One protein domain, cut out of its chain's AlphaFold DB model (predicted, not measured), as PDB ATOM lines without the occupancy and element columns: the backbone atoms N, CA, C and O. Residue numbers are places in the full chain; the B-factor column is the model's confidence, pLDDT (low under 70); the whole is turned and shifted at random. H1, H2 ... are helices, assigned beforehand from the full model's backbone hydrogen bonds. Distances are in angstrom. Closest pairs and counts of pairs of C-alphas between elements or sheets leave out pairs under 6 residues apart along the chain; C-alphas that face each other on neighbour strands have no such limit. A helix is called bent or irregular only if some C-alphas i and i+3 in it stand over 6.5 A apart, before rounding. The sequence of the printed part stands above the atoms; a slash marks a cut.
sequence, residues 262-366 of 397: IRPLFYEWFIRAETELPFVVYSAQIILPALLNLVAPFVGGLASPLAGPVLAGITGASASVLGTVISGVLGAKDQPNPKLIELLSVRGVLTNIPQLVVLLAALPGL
ATOM      1  N   ILE A 262     -25.457 -14.667  -8.037       81.44
ATOM      2  CA  ILE A 262     -25.273 -15.131  -9.418       81.44
ATOM      3  C   ILE A 262     -23.840 -14.910  -9.891       81.44
ATOM      4  O   ILE A 262     -23.227 -15.832 -10.432       81.44
ATOM      5  N   ARG A 263     -23.286 -13.710  -9.691       83.75
ATOM      6  CA  ARG A 263     -21.918 -13.376 -10.119       83.75
ATOM      7  C   ARG A 263     -20.868 -14.364  -9.604       83.75
ATOM      8  O   ARG A 263     -20.067 -14.797 -10.428       83.75
ATOM      9  N   PRO A 264     -20.875 -14.787  -8.326       86.69
ATOM     10  CA  PRO A 264     -19.918 -15.775  -7.836       86.69
ATOM     11  C   PRO A 264     -20.031 -17.132  -8.536       86.69
ATOM     12  O   PRO A 264     -19.016 -17.739  -8.864       86.69
ATOM     13  N   LEU A 265     -21.256 -17.587  -8.825       81.62
ATOM     14  CA  LEU A 265     -21.494 -18.867  -9.501       81.62
ATOM     15  C   LEU A 265     -20.993 -18.842 -10.949       81.62
ATOM     16  O   LEU A 265     -20.345 -19.786 -11.399       81.62
ATOM     17  N   PHE A 266     -21.256 -17.757 -11.679       75.69
ATOM     18  CA  PHE A 266     -20.726 -17.593 -13.034       75.69
ATOM     19  C   PHE A 266     -19.210 -17.421 -13.039       75.69
ATOM     20  O   PHE A 266     -18.538 -17.981 -13.897       75.69
ATOM     21  N   TYR A 267     -18.660 -16.682 -12.081       81.69
ATOM     22  CA  TYR A 267     -17.220 -16.504 -11.960       81.69
ATOM     23  C   TYR A 267     -16.493 -17.829 -11.714       81.69
ATOM     24  O   TYR A 267     -15.515 -18.104 -12.401       81.69
ATOM     25  N   GLU A 268     -17.016 -18.688 -10.830       78.81
ATOM     26  CA  GLU A 268     -16.504 -20.051 -10.626       78.81
ATOM     27  C   GLU A 268     -16.469 -20.850 -11.938       78.81
ATOM     28  O   GLU A 268     -15.510 -21.576 -12.204       78.81
ATOM     29  N   TRP A 269     -17.496 -20.698 -12.777       70.56
ATOM     30  CA  TRP A 269     -17.538 -21.337 -14.088       70.56
ATOM     31  C   TRP A 269     -16.476 -20.772 -15.038       70.56
ATOM     32  O   TRP A 269     -15.752 -21.555 -15.649       70.56
ATOM     33  N   PHE A 270     -16.346 -19.445 -15.133       70.88
ATOM     34  CA  PHE A 270     -15.424 -18.782 -16.060       70.88
ATOM     35  C   PHE A 270     -13.953 -19.040 -15.736       70.88
ATOM     36  O   PHE A 270     -13.200 -19.392 -16.633       70.88
ATOM     37  N   ILE A 271     -13.533 -18.958 -14.473       73.50
ATOM     38  CA  ILE A 271     -12.114 -19.183 -14.132       73.50
ATOM     39  C   ILE A 271     -11.679 -20.639 -14.343       73.50
ATOM     40  O   ILE A 271     -10.501 -20.916 -14.545       73.50
ATOM     41  N   ARG A 272     -12.633 -21.581 -14.313       66.81
ATOM     42  CA  ARG A 272     -12.409 -22.991 -14.660       66.81
ATOM     43  C   ARG A 272     -12.515 -23.237 -16.167       66.81
ATOM     44  O   ARG A 272     -12.092 -24.294 -16.637       66.81
ATOM     45  N   ALA A 273     -13.073 -22.285 -16.919       55.78
ATOM     46  CA  ALA A 273     -13.406 -22.449 -18.325       55.78
ATOM     47  C   ALA A 273     -12.232 -22.415 -19.297       55.78
ATOM     48  O   ALA A 273     -12.360 -22.739 -20.474       55.78
ATOM     49  N   GLU A 274     -11.074 -22.040 -18.795       54.50
ATOM     50  CA  GLU A 274      -9.957 -21.626 -19.628       54.50
ATOM     51  C   GLU A 274      -8.906 -22.738 -19.774       54.50
ATOM     52  O   GLU A 274      -7.811 -22.501 -20.263       54.50
ATOM     53  N   THR A 275      -9.259 -23.974 -19.393       51.06
ATOM     54  CA  THR A 275      -8.455 -25.186 -19.613       51.06
ATOM     55  C   THR A 275      -9.196 -26.086 -20.613       51.06
ATOM     56  O   THR A 275     -10.277 -26.588 -20.315       51.06
ATOM     57  N   GLU A 276      -8.676 -26.267 -21.834       53.00
ATOM     58  CA  GLU A 276      -9.463 -26.760 -22.988       53.00
ATOM     59  C   GLU A 276     -10.249 -28.066 -22.747       53.00
ATOM     60  O   GLU A 276     -11.418 -28.166 -23.119       53.00
ATOM     61  N   LEU A 277      -9.650 -29.072 -22.100       51.50
ATOM     62  CA  LEU A 277     -10.317 -30.353 -21.829       51.50
ATOM     63  C   LEU A 277     -11.073 -30.376 -20.483       51.50
ATOM     64  O   LEU A 277     -12.224 -30.829 -20.466       51.50
ATOM     65  N   PRO A 278     -10.510 -29.876 -19.362       56.84
ATOM     66  CA  PRO A 278     -11.233 -29.826 -18.093       56.84
ATOM     67  C   PRO A 278     -12.452 -28.898 -18.125       56.84
ATOM     68  O   PRO A 278     -13.442 -29.212 -17.474       56.84
ATOM     69  N   PHE A 279     -12.459 -27.830 -18.930       56.09
ATOM     70  CA  PHE A 279     -13.641 -26.983 -19.113       56.09
ATOM     71  C   PHE A 279     -14.784 -27.685 -19.838       56.09
ATOM     72  O   PHE A 279     -15.935 -27.555 -19.424       56.09
ATOM     73  N   VAL A 280     -14.498 -28.418 -20.920       57.94
ATOM     74  CA  VAL A 280     -15.537 -29.166 -21.646       57.94
ATOM     75  C   VAL A 280     -16.169 -30.193 -20.713       57.94
ATOM     76  O   VAL A 280     -17.392 -30.313 -20.671       57.94
ATOM     77  N   VAL A 281     -15.350 -30.872 -19.906       62.91
ATOM     78  CA  VAL A 281     -15.829 -31.792 -18.870       62.91
ATOM     79  C   VAL A 281     -16.631 -31.049 -17.796       62.91
ATOM     80  O   VAL A 281     -17.749 -31.463 -17.504       62.91
ATOM     81  N   TYR A 282     -16.140 -29.924 -17.273       64.19
ATOM     82  CA  TYR A 282     -16.815 -29.130 -16.238       64.19
ATOM     83  C   TYR A 282     -18.159 -28.555 -16.708       64.19
ATOM     84  O   TYR A 282     -19.177 -28.660 -16.027       64.19
ATOM     85  N   SER A 283     -18.210 -28.019 -17.927       63.56
ATOM     86  CA  SER A 283     -19.445 -27.554 -18.561       63.56
ATOM     87  C   SER A 283     -20.405 -28.708 -18.826       63.56
ATOM     88  O   SER A 283     -21.608 -28.572 -18.605       63.56
ATOM     89  N   ALA A 284     -19.903 -29.871 -19.242       62.94
ATOM     90  CA  ALA A 284     -20.727 -31.058 -19.428       62.94
ATOM     91  C   ALA A 284     -21.280 -31.616 -18.103       62.94
ATOM     92  O   ALA A 284     -22.423 -32.079 -18.089       62.94
ATOM     93  N   GLN A 285     -20.540 -31.506 -16.990       65.56
ATOM     94  CA  GLN A 285     -21.034 -31.832 -15.644       65.56
ATOM     95  C   GLN A 285     -22.237 -30.963 -15.240       65.56
ATOM     96  O   GLN A 285     -23.015 -31.371 -14.383       65.56
ATOM     97  N   ILE A 286     -22.425 -29.796 -15.869       67.94
ATOM     98  CA  ILE A 286     -23.545 -28.887 -15.603       67.94
ATOM     99  C   ILE A 286     -24.672 -29.050 -16.636       67.94
ATOM    100  O   ILE A 286     -25.842 -29.196 -16.280       67.94
ATOM    101  N   ILE A 287     -24.327 -29.058 -17.926       66.00
ATOM    102  CA  ILE A 287     -25.285 -29.026 -19.040       66.00
ATOM    103  C   ILE A 287     -25.982 -30.377 -19.222       66.00
ATOM    104  O   ILE A 287     -27.197 -30.422 -19.425       66.00
ATOM    105  N   LEU A 288     -25.247 -31.492 -19.149       69.12
ATOM    106  CA  LEU A 288     -25.824 -32.804 -19.445       69.12
ATOM    107  C   LEU A 288     -26.868 -33.259 -18.407       69.12
ATOM    108  O   LEU A 288     -27.914 -33.761 -18.829       69.12
ATOM    109  N   PRO A 289     -26.677 -33.065 -17.082       70.44
ATOM    110  CA  PRO A 289     -27.733 -33.350 -16.109       70.44
ATOM    111  C   PRO A 289     -28.954 -32.446 -16.287       70.44
ATOM    112  O   PRO A 289     -30.082 -32.922 -16.175       70.44
ATOM    113  N   ALA A 290     -28.749 -31.160 -16.593       68.88
ATOM    114  CA  ALA A 290     -29.841 -30.218 -16.826       68.88
ATOM    115  C   ALA A 290     -30.693 -30.624 -18.041       68.88
ATOM    116  O   ALA A 290     -31.922 -30.624 -17.954       68.88
ATOM    117  N   LEU A 291     -30.054 -31.042 -19.141       66.62
ATOM    118  CA  LEU A 291     -30.741 -31.578 -20.316       66.62
ATOM    119  C   LEU A 291     -31.473 -32.882 -19.988       66.62
ATOM    120  O   LEU A 291     -32.669 -32.975 -20.236       66.62
ATOM    121  N   LEU A 292     -30.814 -33.872 -19.377       71.50
ATOM    122  CA  LEU A 292     -31.465 -35.143 -19.028       71.50
ATOM    123  C   LEU A 292     -32.686 -34.948 -18.124       71.50
ATOM    124  O   LEU A 292     -33.726 -35.550 -18.378       71.50
ATOM    125  N   ASN A 293     -32.599 -34.068 -17.126       71.12
ATOM    126  CA  ASN A 293     -33.732 -33.751 -16.256       71.12
ATOM    127  C   ASN A 293     -34.892 -33.080 -17.003       71.12
ATOM    128  O   ASN A 293     -36.044 -33.252 -16.611       71.12
ATOM    129  N   LEU A 294     -34.609 -32.324 -18.064       71.62
ATOM    130  CA  LEU A 294     -35.631 -31.641 -18.852       71.62
ATOM    131  C   LEU A 294     -36.393 -32.598 -19.776       71.62
ATOM    132  O   LEU A 294     -37.615 -32.524 -19.865       71.62
ATOM    133  N   VAL A 295     -35.678 -33.475 -20.483       68.62
ATOM    134  CA  VAL A 295     -36.244 -34.274 -21.588       68.62
ATOM    135  C   VAL A 295     -36.450 -35.743 -21.244       68.62
ATOM    136  O   VAL A 295     -37.249 -36.410 -21.897       68.62
ATOM    137  N   ALA A 296     -35.782 -36.257 -20.213       71.75
ATOM    138  CA  ALA A 296     -35.945 -37.635 -19.771       71.75
ATOM    139  C   ALA A 296     -35.711 -37.792 -18.252       71.75
ATOM    140  O   ALA A 296     -34.810 -38.523 -17.831       71.75
ATOM    141  N   PRO A 297     -36.543 -37.156 -17.401       70.44
ATOM    142  CA  PRO A 297     -36.372 -37.159 -15.940       70.44
ATOM    143  C   PRO A 297     -36.409 -38.562 -15.307       70.44
ATOM    144  O   PRO A 297     -35.957 -38.756 -14.183       70.44
ATOM    145  N   PHE A 298     -36.917 -39.561 -16.030       74.38
ATOM    146  CA  PHE A 298     -36.976 -40.966 -15.618       74.38
ATOM    147  C   PHE A 298     -35.668 -41.747 -15.848       74.38
ATOM    148  O   PHE A 298     -35.561 -42.887 -15.406       74.38
ATOM    149  N   VAL A 299     -34.671 -41.174 -16.537       71.50
ATOM    150  CA  VAL A 299     -33.433 -41.879 -16.928       71.50
ATOM    151  C   VAL A 299     -32.485 -42.110 -15.746       71.50
ATOM    152  O   VAL A 299     -31.605 -42.958 -15.846       71.50
ATOM    153  N   GLY A 300     -32.683 -41.443 -14.604       64.38
ATOM    154  CA  GLY A 300     -31.909 -41.692 -13.378       64.38
ATOM    155  C   GLY A 300     -30.493 -41.100 -13.378       64.38
ATOM    156  O   GLY A 300     -29.704 -41.407 -12.489       64.38
ATOM    157  N   GLY A 301     -30.170 -40.240 -14.350       76.62
ATOM    158  CA  GLY A 301     -28.905 -39.502 -14.427       76.62
ATOM    159  C   GLY A 301     -27.904 -40.054 -15.446       76.62
ATOM    160  O   GLY A 301     -28.198 -40.966 -16.215       76.62
ATOM    161  N   LEU A 302     -26.701 -39.471 -15.464       76.31
ATOM    162  CA  LEU A 302     -25.679 -39.722 -16.494       76.31
ATOM    163  C   LEU A 302     -25.043 -41.113 -16.457       76.31
ATOM    164  O   LEU A 302     -24.531 -41.567 -17.474       76.31
ATOM    165  N   ALA A 303     -25.094 -41.796 -15.313       77.62
ATOM    166  CA  ALA A 303     -24.615 -43.172 -15.177       77.62
ATOM    167  C   ALA A 303     -25.567 -44.205 -15.816       77.62
ATOM    168  O   ALA A 303     -25.251 -45.391 -15.881       77.62
ATOM    169  N   SER A 304     -26.744 -43.771 -16.272       79.12
ATOM    170  CA  SER A 304     -27.728 -44.644 -16.896       79.12
ATOM    171  C   SER A 304     -27.299 -45.072 -18.300       79.12
ATOM    172  O   SER A 304     -26.900 -44.221 -19.100       79.12
ATOM    173  N   PRO A 305     -27.474 -46.353 -18.678       77.38
ATOM    174  CA  PRO A 305     -27.183 -46.819 -20.036       77.38
ATOM    175  C   PRO A 305     -28.063 -46.143 -21.101       77.38
ATOM    176  O   PRO A 305     -27.728 -46.158 -22.283       77.38
ATOM    177  N   LEU A 306     -29.174 -45.519 -20.691       79.62
ATOM    178  CA  LEU A 306     -30.068 -44.761 -21.569       79.62
ATOM    179  C   LEU A 306     -29.649 -43.291 -21.737       79.62
ATOM    180  O   LEU A 306     -30.135 -42.633 -22.654       79.62
ATOM    181  N   ALA A 307     -28.735 -42.775 -20.907       75.44
ATOM    182  CA  ALA A 307     -28.336 -41.369 -20.929       75.44
ATOM    183  C   ALA A 307     -27.676 -40.966 -22.256       75.44
ATOM    184  O   ALA A 307     -28.067 -39.969 -22.858       75.44
ATOM    185  N   GLY A 308     -26.719 -41.763 -22.741       74.88
ATOM    186  CA  GLY A 308     -26.026 -41.515 -24.011       74.88
ATOM    187  C   GLY A 308     -26.967 -41.489 -25.224       74.88
ATOM    188  O   GLY A 308     -26.967 -40.497 -25.954       74.88
ATOM    189  N   PRO A 309     -27.803 -42.525 -25.435       77.88
ATOM    190  CA  PRO A 309     -28.783 -42.553 -26.523       77.88
ATOM    191  C   PRO A 309     -29.795 -41.404 -26.480       77.88
ATOM    192  O   PRO A 309     -30.093 -40.811 -27.515       77.88
ATOM    193  N   VAL A 310     -30.297 -41.058 -25.291       76.19
ATOM    194  CA  VAL A 310     -31.232 -39.941 -25.116       76.19
ATOM    195  C   VAL A 310     -30.551 -38.624 -25.487       76.19
ATOM    196  O   VAL A 310     -31.054 -37.907 -26.347       76.19
ATOM    197  N   LEU A 311     -29.370 -38.338 -24.928       72.06
ATOM    198  CA  LEU A 311     -28.602 -37.125 -25.233       72.06
ATOM    199  C   LEU A 311     -28.249 -37.006 -26.720       72.06
ATOM    200  O   LEU A 311     -28.361 -35.913 -27.277       72.06
ATOM    201  N   ALA A 312     -27.889 -38.109 -27.381       75.12
ATOM    202  CA  ALA A 312     -27.626 -38.134 -28.821       75.12
ATOM    203  C   ALA A 312     -28.869 -37.748 -29.633       75.12
ATOM    204  O   ALA A 312     -28.780 -36.933 -30.550       75.12
ATOM    205  N   GLY A 313     -30.038 -38.270 -29.251       71.12
ATOM    206  CA  GLY A 313     -31.306 -37.954 -29.907       71.12
ATOM    207  C   GLY A 313     -31.716 -36.482 -29.789       71.12
ATOM    208  O   GLY A 313     -32.320 -35.950 -30.713       71.12
ATOM    209  N   ILE A 314     -31.375 -35.815 -28.682       71.00
ATOM    210  CA  ILE A 314     -31.789 -34.424 -28.428       71.00
ATOM    211  C   ILE A 314     -30.780 -33.415 -28.996       71.00
ATOM    212  O   ILE A 314     -31.162 -32.360 -29.491       71.00
ATOM    213  N   THR A 315     -29.484 -33.717 -28.896       63.19
ATOM    214  CA  THR A 315     -28.409 -32.785 -29.281       63.19
ATOM    215  C   THR A 315     -27.973 -32.939 -30.736       63.19
ATOM    216  O   THR A 315     -27.299 -32.058 -31.262       63.19
ATOM    217  N   GLY A 316     -28.308 -34.062 -31.382       64.50
ATOM    218  CA  GLY A 316     -27.803 -34.412 -32.711       64.50
ATOM    219  C   GLY A 316     -26.309 -34.765 -32.735       64.50
ATOM    220  O   GLY A 316     -25.751 -34.983 -33.810       64.50
ATOM    221  N   ALA A 317     -25.648 -34.826 -31.572       68.25
ATOM    222  CA  ALA A 317     -24.244 -35.193 -31.461       68.25
ATOM    223  C   ALA A 317     -24.044 -36.705 -31.642       68.25
ATOM    224  O   ALA A 317     -24.892 -37.522 -31.273       68.25
ATOM    225  N   SER A 318     -22.890 -37.097 -32.191       70.69
ATOM    226  CA  SER A 318     -22.575 -38.511 -32.378       70.69
ATOM    227  C   SER A 318     -22.353 -39.218 -31.038       70.69
ATOM    228  O   SER A 318     -21.819 -38.654 -30.078       70.69
ATOM    229  N   ALA A 319     -22.714 -40.503 -30.987       67.62
ATOM    230  CA  ALA A 319     -22.538 -41.329 -29.795       67.62
ATOM    231  C   ALA A 319     -21.064 -41.436 -29.348       67.62
ATOM    232  O   ALA A 319     -20.801 -41.581 -28.157       67.62
ATOM    233  N   SER A 320     -20.101 -41.320 -30.271       62.66
ATOM    234  CA  SER A 320     -18.665 -41.340 -29.955       62.66
ATOM    235  C   SER A 320     -18.185 -40.058 -29.263       62.66
ATOM    236  O   SER A 320     -17.401 -40.124 -28.313       62.66
ATOM    237  N   VAL A 321     -18.689 -38.894 -29.688       63.69
ATOM    238  CA  VAL A 321     -18.390 -37.602 -29.054       63.69
ATOM    239  C   VAL A 321     -19.024 -37.546 -27.666       63.69
ATOM    240  O   VAL A 321     -18.342 -37.251 -26.687       63.69
ATOM    241  N   LEU A 322     -20.299 -37.931 -27.551       67.25
ATOM    242  CA  LEU A 322     -20.997 -37.981 -26.264       67.25
ATOM    243  C   LEU A 322     -20.391 -39.008 -25.305       67.25
ATOM    244  O   LEU A 322     -20.269 -38.716 -24.121       67.25
ATOM    245  N   GLY A 323     -19.962 -40.175 -25.792       67.94
ATOM    246  CA  GLY A 323     -19.303 -41.189 -24.966       67.94
ATOM    247  C   GLY A 323     -18.011 -40.682 -24.322       67.94
ATOM    248  O   GLY A 323     -17.788 -40.909 -23.135       67.94
ATOM    249  N   THR A 324     -17.205 -39.922 -25.071       65.50
ATOM    250  CA  THR A 324     -15.963 -39.310 -24.564       65.50
ATOM    251  C   THR A 324     -16.257 -38.278 -23.472       65.50
ATOM    252  O   THR A 324     -15.637 -38.296 -22.411       65.50
ATOM    253  N   VAL A 325     -17.258 -37.422 -23.693       64.50
ATOM    254  CA  VAL A 325     -17.654 -36.379 -22.736       64.50
ATOM    255  C   VAL A 325     -18.303 -36.975 -21.482       64.50
ATOM    256  O   VAL A 325     -17.933 -36.600 -20.375       64.50
ATOM    257  N   ILE A 326     -19.216 -37.945 -21.623       73.25
ATOM    258  CA  ILE A 326     -19.863 -38.636 -20.492       73.25
ATOM    259  C   ILE A 326     -18.821 -39.389 -19.659       73.25
ATOM    260  O   ILE A 326     -18.846 -39.307 -18.434       73.25
ATOM    261  N   SER A 327     -17.873 -40.076 -20.303       73.44
ATOM    262  CA  SER A 327     -16.772 -40.735 -19.596       73.44
ATOM    263  C   SER A 327     -15.895 -39.730 -18.845       73.44
ATOM    264  O   SER A 327     -15.477 -40.017 -17.726       73.44
ATOM    265  N   GLY A 328     -15.635 -38.556 -19.428       66.75
ATOM    266  CA  GLY A 328     -14.927 -37.464 -18.757       66.75
ATOM    267  C   GLY A 328     -15.686 -36.940 -17.535       66.75
ATOM    268  O   GLY A 328     -15.097 -36.786 -16.471       66.75
ATOM    269  N   VAL A 329     -17.004 -36.750 -17.656       71.38
ATOM    270  CA  VAL A 329     -17.894 -36.308 -16.566       71.38
ATOM    271  C   VAL A 329     -17.942 -37.319 -15.418       71.38
ATOM    272  O   VAL A 329     -17.848 -36.931 -14.256       71.38
ATOM    273  N   LEU A 330     -18.065 -38.613 -15.724       78.06
ATOM    274  CA  LEU A 330     -18.107 -39.678 -14.715       78.06
ATOM    275  C   LEU A 330     -16.742 -39.919 -14.050       78.06
ATOM    276  O   LEU A 330     -16.695 -40.401 -12.921       78.06
ATOM    277  N   GLY A 331     -15.643 -39.598 -14.741       71.25
ATOM    278  CA  GLY A 331     -14.273 -39.723 -14.234       71.25
ATOM    279  C   GLY A 331     -13.723 -38.470 -13.541       71.25
ATOM    280  O   GLY A 331     -12.612 -38.515 -13.009       71.25
ATOM    281  N   ALA A 332     -14.458 -37.357 -13.551       70.19
ATOM    282  CA  ALA A 332     -14.020 -36.100 -12.959       70.19
ATOM    283  C   ALA A 332     -13.966 -36.190 -11.423       70.19
ATOM    284  O   ALA A 332     -14.925 -36.608 -10.771       70.19
ATOM    285  N   LYS A 333     -12.827 -35.785 -10.845       69.81
ATOM    286  CA  LYS A 333     -12.611 -35.778  -9.387       69.81
ATOM    287  C   LYS A 333     -13.288 -34.593  -8.698       69.81
ATOM    288  O   LYS A 333     -13.769 -34.745  -7.579       69.81
ATOM    289  N   ASP A 334     -13.365 -33.461  -9.391       67.88
ATOM    290  CA  ASP A 334     -14.021 -32.251  -8.905       67.88
ATOM    291  C   ASP A 334     -15.446 -32.180  -9.449       67.88
ATOM    292  O   ASP A 334     -15.688 -32.486 -10.617       67.88
ATOM    293  N   GLN A 335     -16.395 -31.780  -8.606       70.88
ATOM    294  CA  GLN A 335     -17.799 -31.613  -8.980       70.88
ATOM    295  C   GLN A 335     -18.150 -30.120  -9.038       70.88
ATOM    296  O   GLN A 335     -17.674 -29.369  -8.181       70.88
ATOM    297  N   PRO A 336     -18.987 -29.673  -9.994       70.56
ATOM    298  CA  PRO A 336     -19.439 -28.291 -10.036       70.56
ATOM    299  C   PRO A 336     -20.276 -27.946  -8.811       70.56
ATOM    300  O   PRO A 336     -20.953 -28.799  -8.231       70.56
ATOM    301  N   ASN A 337     -20.304 -26.662  -8.475       76.31
ATOM    302  CA  ASN A 337     -21.185 -26.145  -7.443       76.31
ATOM    303  C   ASN A 337     -22.660 -26.517  -7.721       76.31
ATOM    304  O   ASN A 337     -23.210 -26.113  -8.753       76.31
ATOM    305  N   PRO A 338     -23.350 -27.231  -6.811       77.75
ATOM    306  CA  PRO A 338     -24.739 -27.638  -7.021       77.75
ATOM    307  C   PRO A 338     -25.690 -26.463  -7.282       77.75
ATOM    308  O   PRO A 338     -26.644 -26.604  -8.046       77.75
ATOM    309  N   LYS A 339     -25.407 -25.285  -6.708       79.94
ATOM    310  CA  LYS A 339     -26.199 -24.068  -6.943       79.94
ATOM    311  C   LYS A 339     -26.053 -23.540  -8.369       79.94
ATOM    312  O   LYS A 339     -27.007 -22.986  -8.904       79.94
ATOM    313  N   LEU A 340     -24.888 -23.720  -8.993       76.25
ATOM    314  CA  LEU A 340     -24.668 -23.351 -10.393       76.25
ATOM    315  C   LEU A 340     -25.478 -24.269 -11.324       76.25
ATOM    316  O   LEU A 340     -26.110 -23.791 -12.263       76.25
ATOM    317  N   ILE A 341     -25.525 -25.570 -11.018       72.12
ATOM    318  CA  ILE A 341     -26.352 -26.546 -11.745       72.12
ATOM    319  C   ILE A 341     -27.841 -26.195 -11.613       72.12
ATOM    320  O   ILE A 341     -28.571 -26.191 -12.603       72.12
ATOM    321  N   GLU A 342     -28.292 -25.864 -10.399       78.19
ATOM    322  CA  GLU A 342     -29.668 -25.427 -10.159       78.19
ATOM    323  C   GLU A 342     -29.992 -24.149 -10.937       78.19
ATOM    324  O   GLU A 342     -30.996 -24.125 -11.650       78.19
ATOM    325  N   LEU A 343     -29.134 -23.126 -10.854       76.75
ATOM    326  CA  LEU A 343     -29.301 -21.836 -11.530       76.75
ATOM    327  C   LEU A 343     -29.462 -21.990 -13.047       76.75
ATOM    328  O   LEU A 343     -30.329 -21.341 -13.628       76.75
ATOM    329  N   LEU A 344     -28.657 -22.849 -13.677       73.12
ATOM    330  CA  LEU A 344     -28.672 -23.066 -15.127       73.12
ATOM    331  C   LEU A 344     -29.784 -24.018 -15.602       73.12
ATOM    332  O   LEU A 344     -29.977 -24.191 -16.805       73.12
ATOM    333  N   SER A 345     -30.560 -24.608 -14.689       71.19
ATOM    334  CA  SER A 345     -31.772 -25.349 -15.051       71.19
ATOM    335  C   SER A 345     -32.886 -24.410 -15.539       71.19
ATOM    336  O   SER A 345     -32.938 -23.239 -15.167       71.19
ATOM    337  N   VAL A 346     -33.851 -24.927 -16.313       68.56
ATOM    338  CA  VAL A 346     -35.009 -24.136 -16.786       68.56
ATOM    339  C   VAL A 346     -35.760 -23.486 -15.620       68.56
ATOM    340  O   VAL A 346     -36.095 -22.304 -15.669       68.56
ATOM    341  N   ARG A 347     -35.990 -24.246 -14.540       73.62
ATOM    342  CA  ARG A 347     -36.612 -23.720 -13.320       73.62
ATOM    343  C   ARG A 347     -35.720 -22.665 -12.672       73.62
ATOM    344  O   ARG A 347     -36.227 -21.603 -12.332       73.62
ATOM    345  N   GLY A 348     -34.421 -22.938 -12.554       74.62
ATOM    346  CA  GLY A 348     -33.426 -22.020 -12.005       74.62
ATOM    347  C   GLY A 348     -33.448 -20.660 -12.681       74.62
ATOM    348  O   GLY A 348     -33.671 -19.661 -11.999       74.62
ATOM    349  N   VAL A 349     -33.327 -20.622 -14.010       71.75
ATOM    350  CA  VAL A 349     -33.349 -19.384 -14.804       71.75
ATOM    351  C   VAL A 349     -34.638 -18.599 -14.560       71.75
ATOM    352  O   VAL A 349     -34.583 -17.408 -14.255       71.75
ATOM    353  N   LEU A 350     -35.799 -19.262 -14.618       69.94
ATOM    354  CA  LEU A 350     -37.095 -18.611 -14.403       69.94
ATOM    355  C   LEU A 350     -37.254 -18.073 -12.973       69.94
ATOM    356  O   LEU A 350     -37.793 -16.985 -12.779       69.94
ATOM    357  N   THR A 351     -36.764 -18.800 -11.966       78.69
ATOM    358  CA  THR A 351     -36.839 -18.371 -10.559       78.69
ATOM    359  C   THR A 351     -35.822 -17.292 -10.186       78.69
ATOM    360  O   THR A 351     -36.026 -16.584  -9.203       78.69
ATOM    361  N   ASN A 352     -34.758 -17.119 -10.977       76.56
ATOM    362  CA  ASN A 352     -33.675 -16.170 -10.713       76.56
ATOM    363  C   ASN A 352     -33.741 -14.885 -11.563       76.56
ATOM    364  O   ASN A 352     -32.831 -14.058 -11.479       76.56
ATOM    365  N   ILE A 353     -34.827 -14.651 -12.319       71.00
ATOM    366  CA  ILE A 353     -35.040 -13.413 -13.101       71.00
ATOM    367  C   ILE A 353     -34.749 -12.133 -12.289       71.00
ATOM    368  O   ILE A 353     -34.030 -11.276 -12.803       71.00
ATOM    369  N   PRO A 354     -35.207 -11.976 -11.026       74.75
ATOM    370  CA  PRO A 354     -34.895 -10.776 -10.247       74.75
ATOM    371  C   PRO A 354     -33.391 -10.566 -10.025       74.75
ATOM    372  O   PRO A 354     -32.906  -9.443 -10.128       74.75
ATOM    373  N   GLN A 355     -32.636 -11.638  -9.767       71.69
ATOM    374  CA  GLN A 355     -31.187 -11.561  -9.566       71.69
ATOM    375  C   GLN A 355     -30.444 -11.269 -10.882       71.69
ATOM    376  O   GLN A 355     -29.463 -10.531 -10.874       71.69
ATOM    377  N   LEU A 356     -30.943 -11.760 -12.023       66.81
ATOM    378  CA  LEU A 356     -30.417 -11.404 -13.348       66.81
ATOM    379  C   LEU A 356     -30.627  -9.914 -13.669       66.81
ATOM    380  O   LEU A 356     -29.744  -9.273 -14.234       66.81
ATOM    381  N   VAL A 357     -31.759  -9.330 -13.261       64.75
ATOM    382  CA  VAL A 357     -31.990  -7.878 -13.378       64.75
ATOM    383  C   VAL A 357     -31.026  -7.092 -12.481       64.75
ATOM    384  O   VAL A 357     -30.464  -6.091 -12.924       64.75
ATOM    385  N   VAL A 358     -30.777  -7.559 -11.252       70.81
ATOM    386  CA  VAL A 358     -29.780  -6.958 -10.345       70.81
ATOM    387  C   VAL A 358     -28.371  -7.013 -10.946       70.81
ATOM    388  O   VAL A 358     -27.651  -6.019 -10.879       70.81
ATOM    389  N   LEU A 359     -27.995  -8.122 -11.589       68.31
ATOM    390  CA  LEU A 359     -26.722  -8.249 -12.304       68.31
ATOM    391  C   LEU A 359     -26.580  -7.194 -13.412       68.31
ATOM    392  O   LEU A 359     -25.558  -6.514 -13.487       68.31
ATOM    393  N   LEU A 360     -27.611  -7.009 -14.242       60.75
ATOM    394  CA  LEU A 360     -27.603  -5.980 -15.289       60.75
ATOM    395  C   LEU A 360     -27.479  -4.567 -14.700       60.75
ATOM    396  O   LEU A 360     -26.734  -3.741 -15.226       60.75
ATOM    397  N   ALA A 361     -28.153  -4.300 -13.580       65.00
ATOM    398  CA  ALA A 361     -28.047  -3.027 -12.870       65.00
ATOM    399  C   ALA A 361     -26.659  -2.797 -12.238       65.00
ATOM    400  O   ALA A 361     -26.298  -1.652 -11.972       65.00
ATOM    401  N   ALA A 362     -25.870  -3.857 -12.021       69.69
ATOM    402  CA  ALA A 362     -24.524  -3.785 -11.459       69.69
ATOM    403  C   ALA A 362     -23.425  -3.498 -12.500       69.69
ATOM    404  O   ALA A 362     -22.303  -3.190 -12.106       69.69
ATOM    405  N   LEU A 363     -23.719  -3.547 -13.809       63.91
ATOM    406  CA  LEU A 363     -22.737  -3.321 -14.886       63.91
ATOM    407  C   LEU A 363     -21.928  -2.011 -14.786       63.91
ATOM    408  O   LEU A 363     -20.738  -2.055 -15.101       63.91
ATOM    409  N   PRO A 364     -22.475  -0.869 -14.310       71.38
ATOM    410  CA  PRO A 364     -21.667   0.330 -14.063       71.38
ATOM    411  C   PRO A 364     -20.486   0.091 -13.104       71.38
ATOM    412  O   PRO A 364     -19.477   0.793 -13.166       71.38
ATOM    413  N   GLY A 365     -20.568  -0.940 -12.259       70.44
ATOM    414  CA  GLY A 365     -19.492  -1.382 -11.381       70.44
ATOM    415  C   GLY A 365     -18.214  -1.821 -12.100       70.44
ATOM    416  O   GLY A 365     -17.150  -1.830 -11.483       70.44
ATOM    417  N   LEU A 366     -18.289  -2.170 -13.392       69.50
ATOM    418  CA  LEU A 366     -17.113  -2.490 -14.211       69.50
ATOM    419  C   LEU A 366     -16.209  -1.267 -14.365       69.50
ATOM    420  O   LEU A 366     -14.989  -1.382 -14.296       69.50
TER     421      LEU A 366
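This is residues 262 to 366 of the 397 residues of an uncharacterized protein of Mycolicibacterium conceptionense (UniProt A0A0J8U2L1). One long helix, H2, runs through the middle of an elongated, layered set of crossed helices, with H3 and H4 packed on one side of it and H1 and H5 on the other. From H5 the short helix H6 and then H7 lead away from H2 to one end of the long axis, where residues 360 to 366 stick out. The printed part has 105 residues with seven named helices, H1 to H7 in chain order, and no named strand; its class is all helix. It is only just compact, close to loose, with a radius of gyration of the C-alphas of 15.1 A and spans of 46 by 29 by 23 A.

The hub is H2, residues 276 to 295, which touches four helices and has a kink of 28 degrees near residue 286. It is neither bent nor irregular, but only just: C-alphas 285 and 288 are 6.2 A apart. With residues 280 to 285 alone it touches residues 325 to 329 of H4, residues 319 to 331, about perpendicular at 77 degrees; the closest C-alphas, of Val 281 and Val 329, are 5.5 A apart. With residues 288 to 292 alone it touches H3, residues 307 to 315, about perpendicular at 89 degrees, the closest C-alphas being those of Leu 292 and Leu 311 at 7.1 A. H3 and H4 touch, opposite ways at a steep tilt of 54 degrees, with the C-alphas of Ala 312 and Ala 319 closest at 6.1 A. With residues 286 to 290 alone H2 touches H5, residues 338 to 344, only just about perpendicular at 71 degrees; the closest C-alphas, of Ile 286 and Ile 341, are 5.3 A apart. With residues 278 to 283 alone H2 touches H1, residues 262 to 272, opposite ways at a steep tilt of 46 degrees, closest at the C-alphas of Arg 272 and Phe 279, 6.1 A. H1 and H5 only just touch, with 3 pairs of C-alphas within 8 A, closest at Leu 265 and Leu 340, 5.6 A. H6, residues 346 to 351, is close to H5 but not clearly touching, and meets H7, residues 353 to 362, only through their link. H7 touches H1, the closest C-alphas being those of Ile 262 and Gln 355 at 6.9 A, and is apart from H2. Every O i to N i+4 pair is within hydrogen-bond range in H3, H4, H5, H6 and H7, against 6 of 7 in H1 and 13 of 16 in H2.

H2 is 27.9 A from first to last C-alpha, from (-9.463, -26.760, -22.988) to (-36.244, -34.274, -21.588). H4 measures 17.7 A, H1 16.0 A and H7 14.4 A. H1 begins at C-alpha 262, (-25.273, -15.131, -9.418), and H7 ends at C-alpha 362, (-24.524, -3.785, -11.459).

The two C-alphas farthest apart, of Pro 305 and Pro 364, are 47.8 A apart. The printed part has no cut, and the link from H2 to H3, 11 residues, is long. The mean pLDDT of the printed part is 70.2; 44 residues are under 70, among them 272 to 288 and 319 to 325.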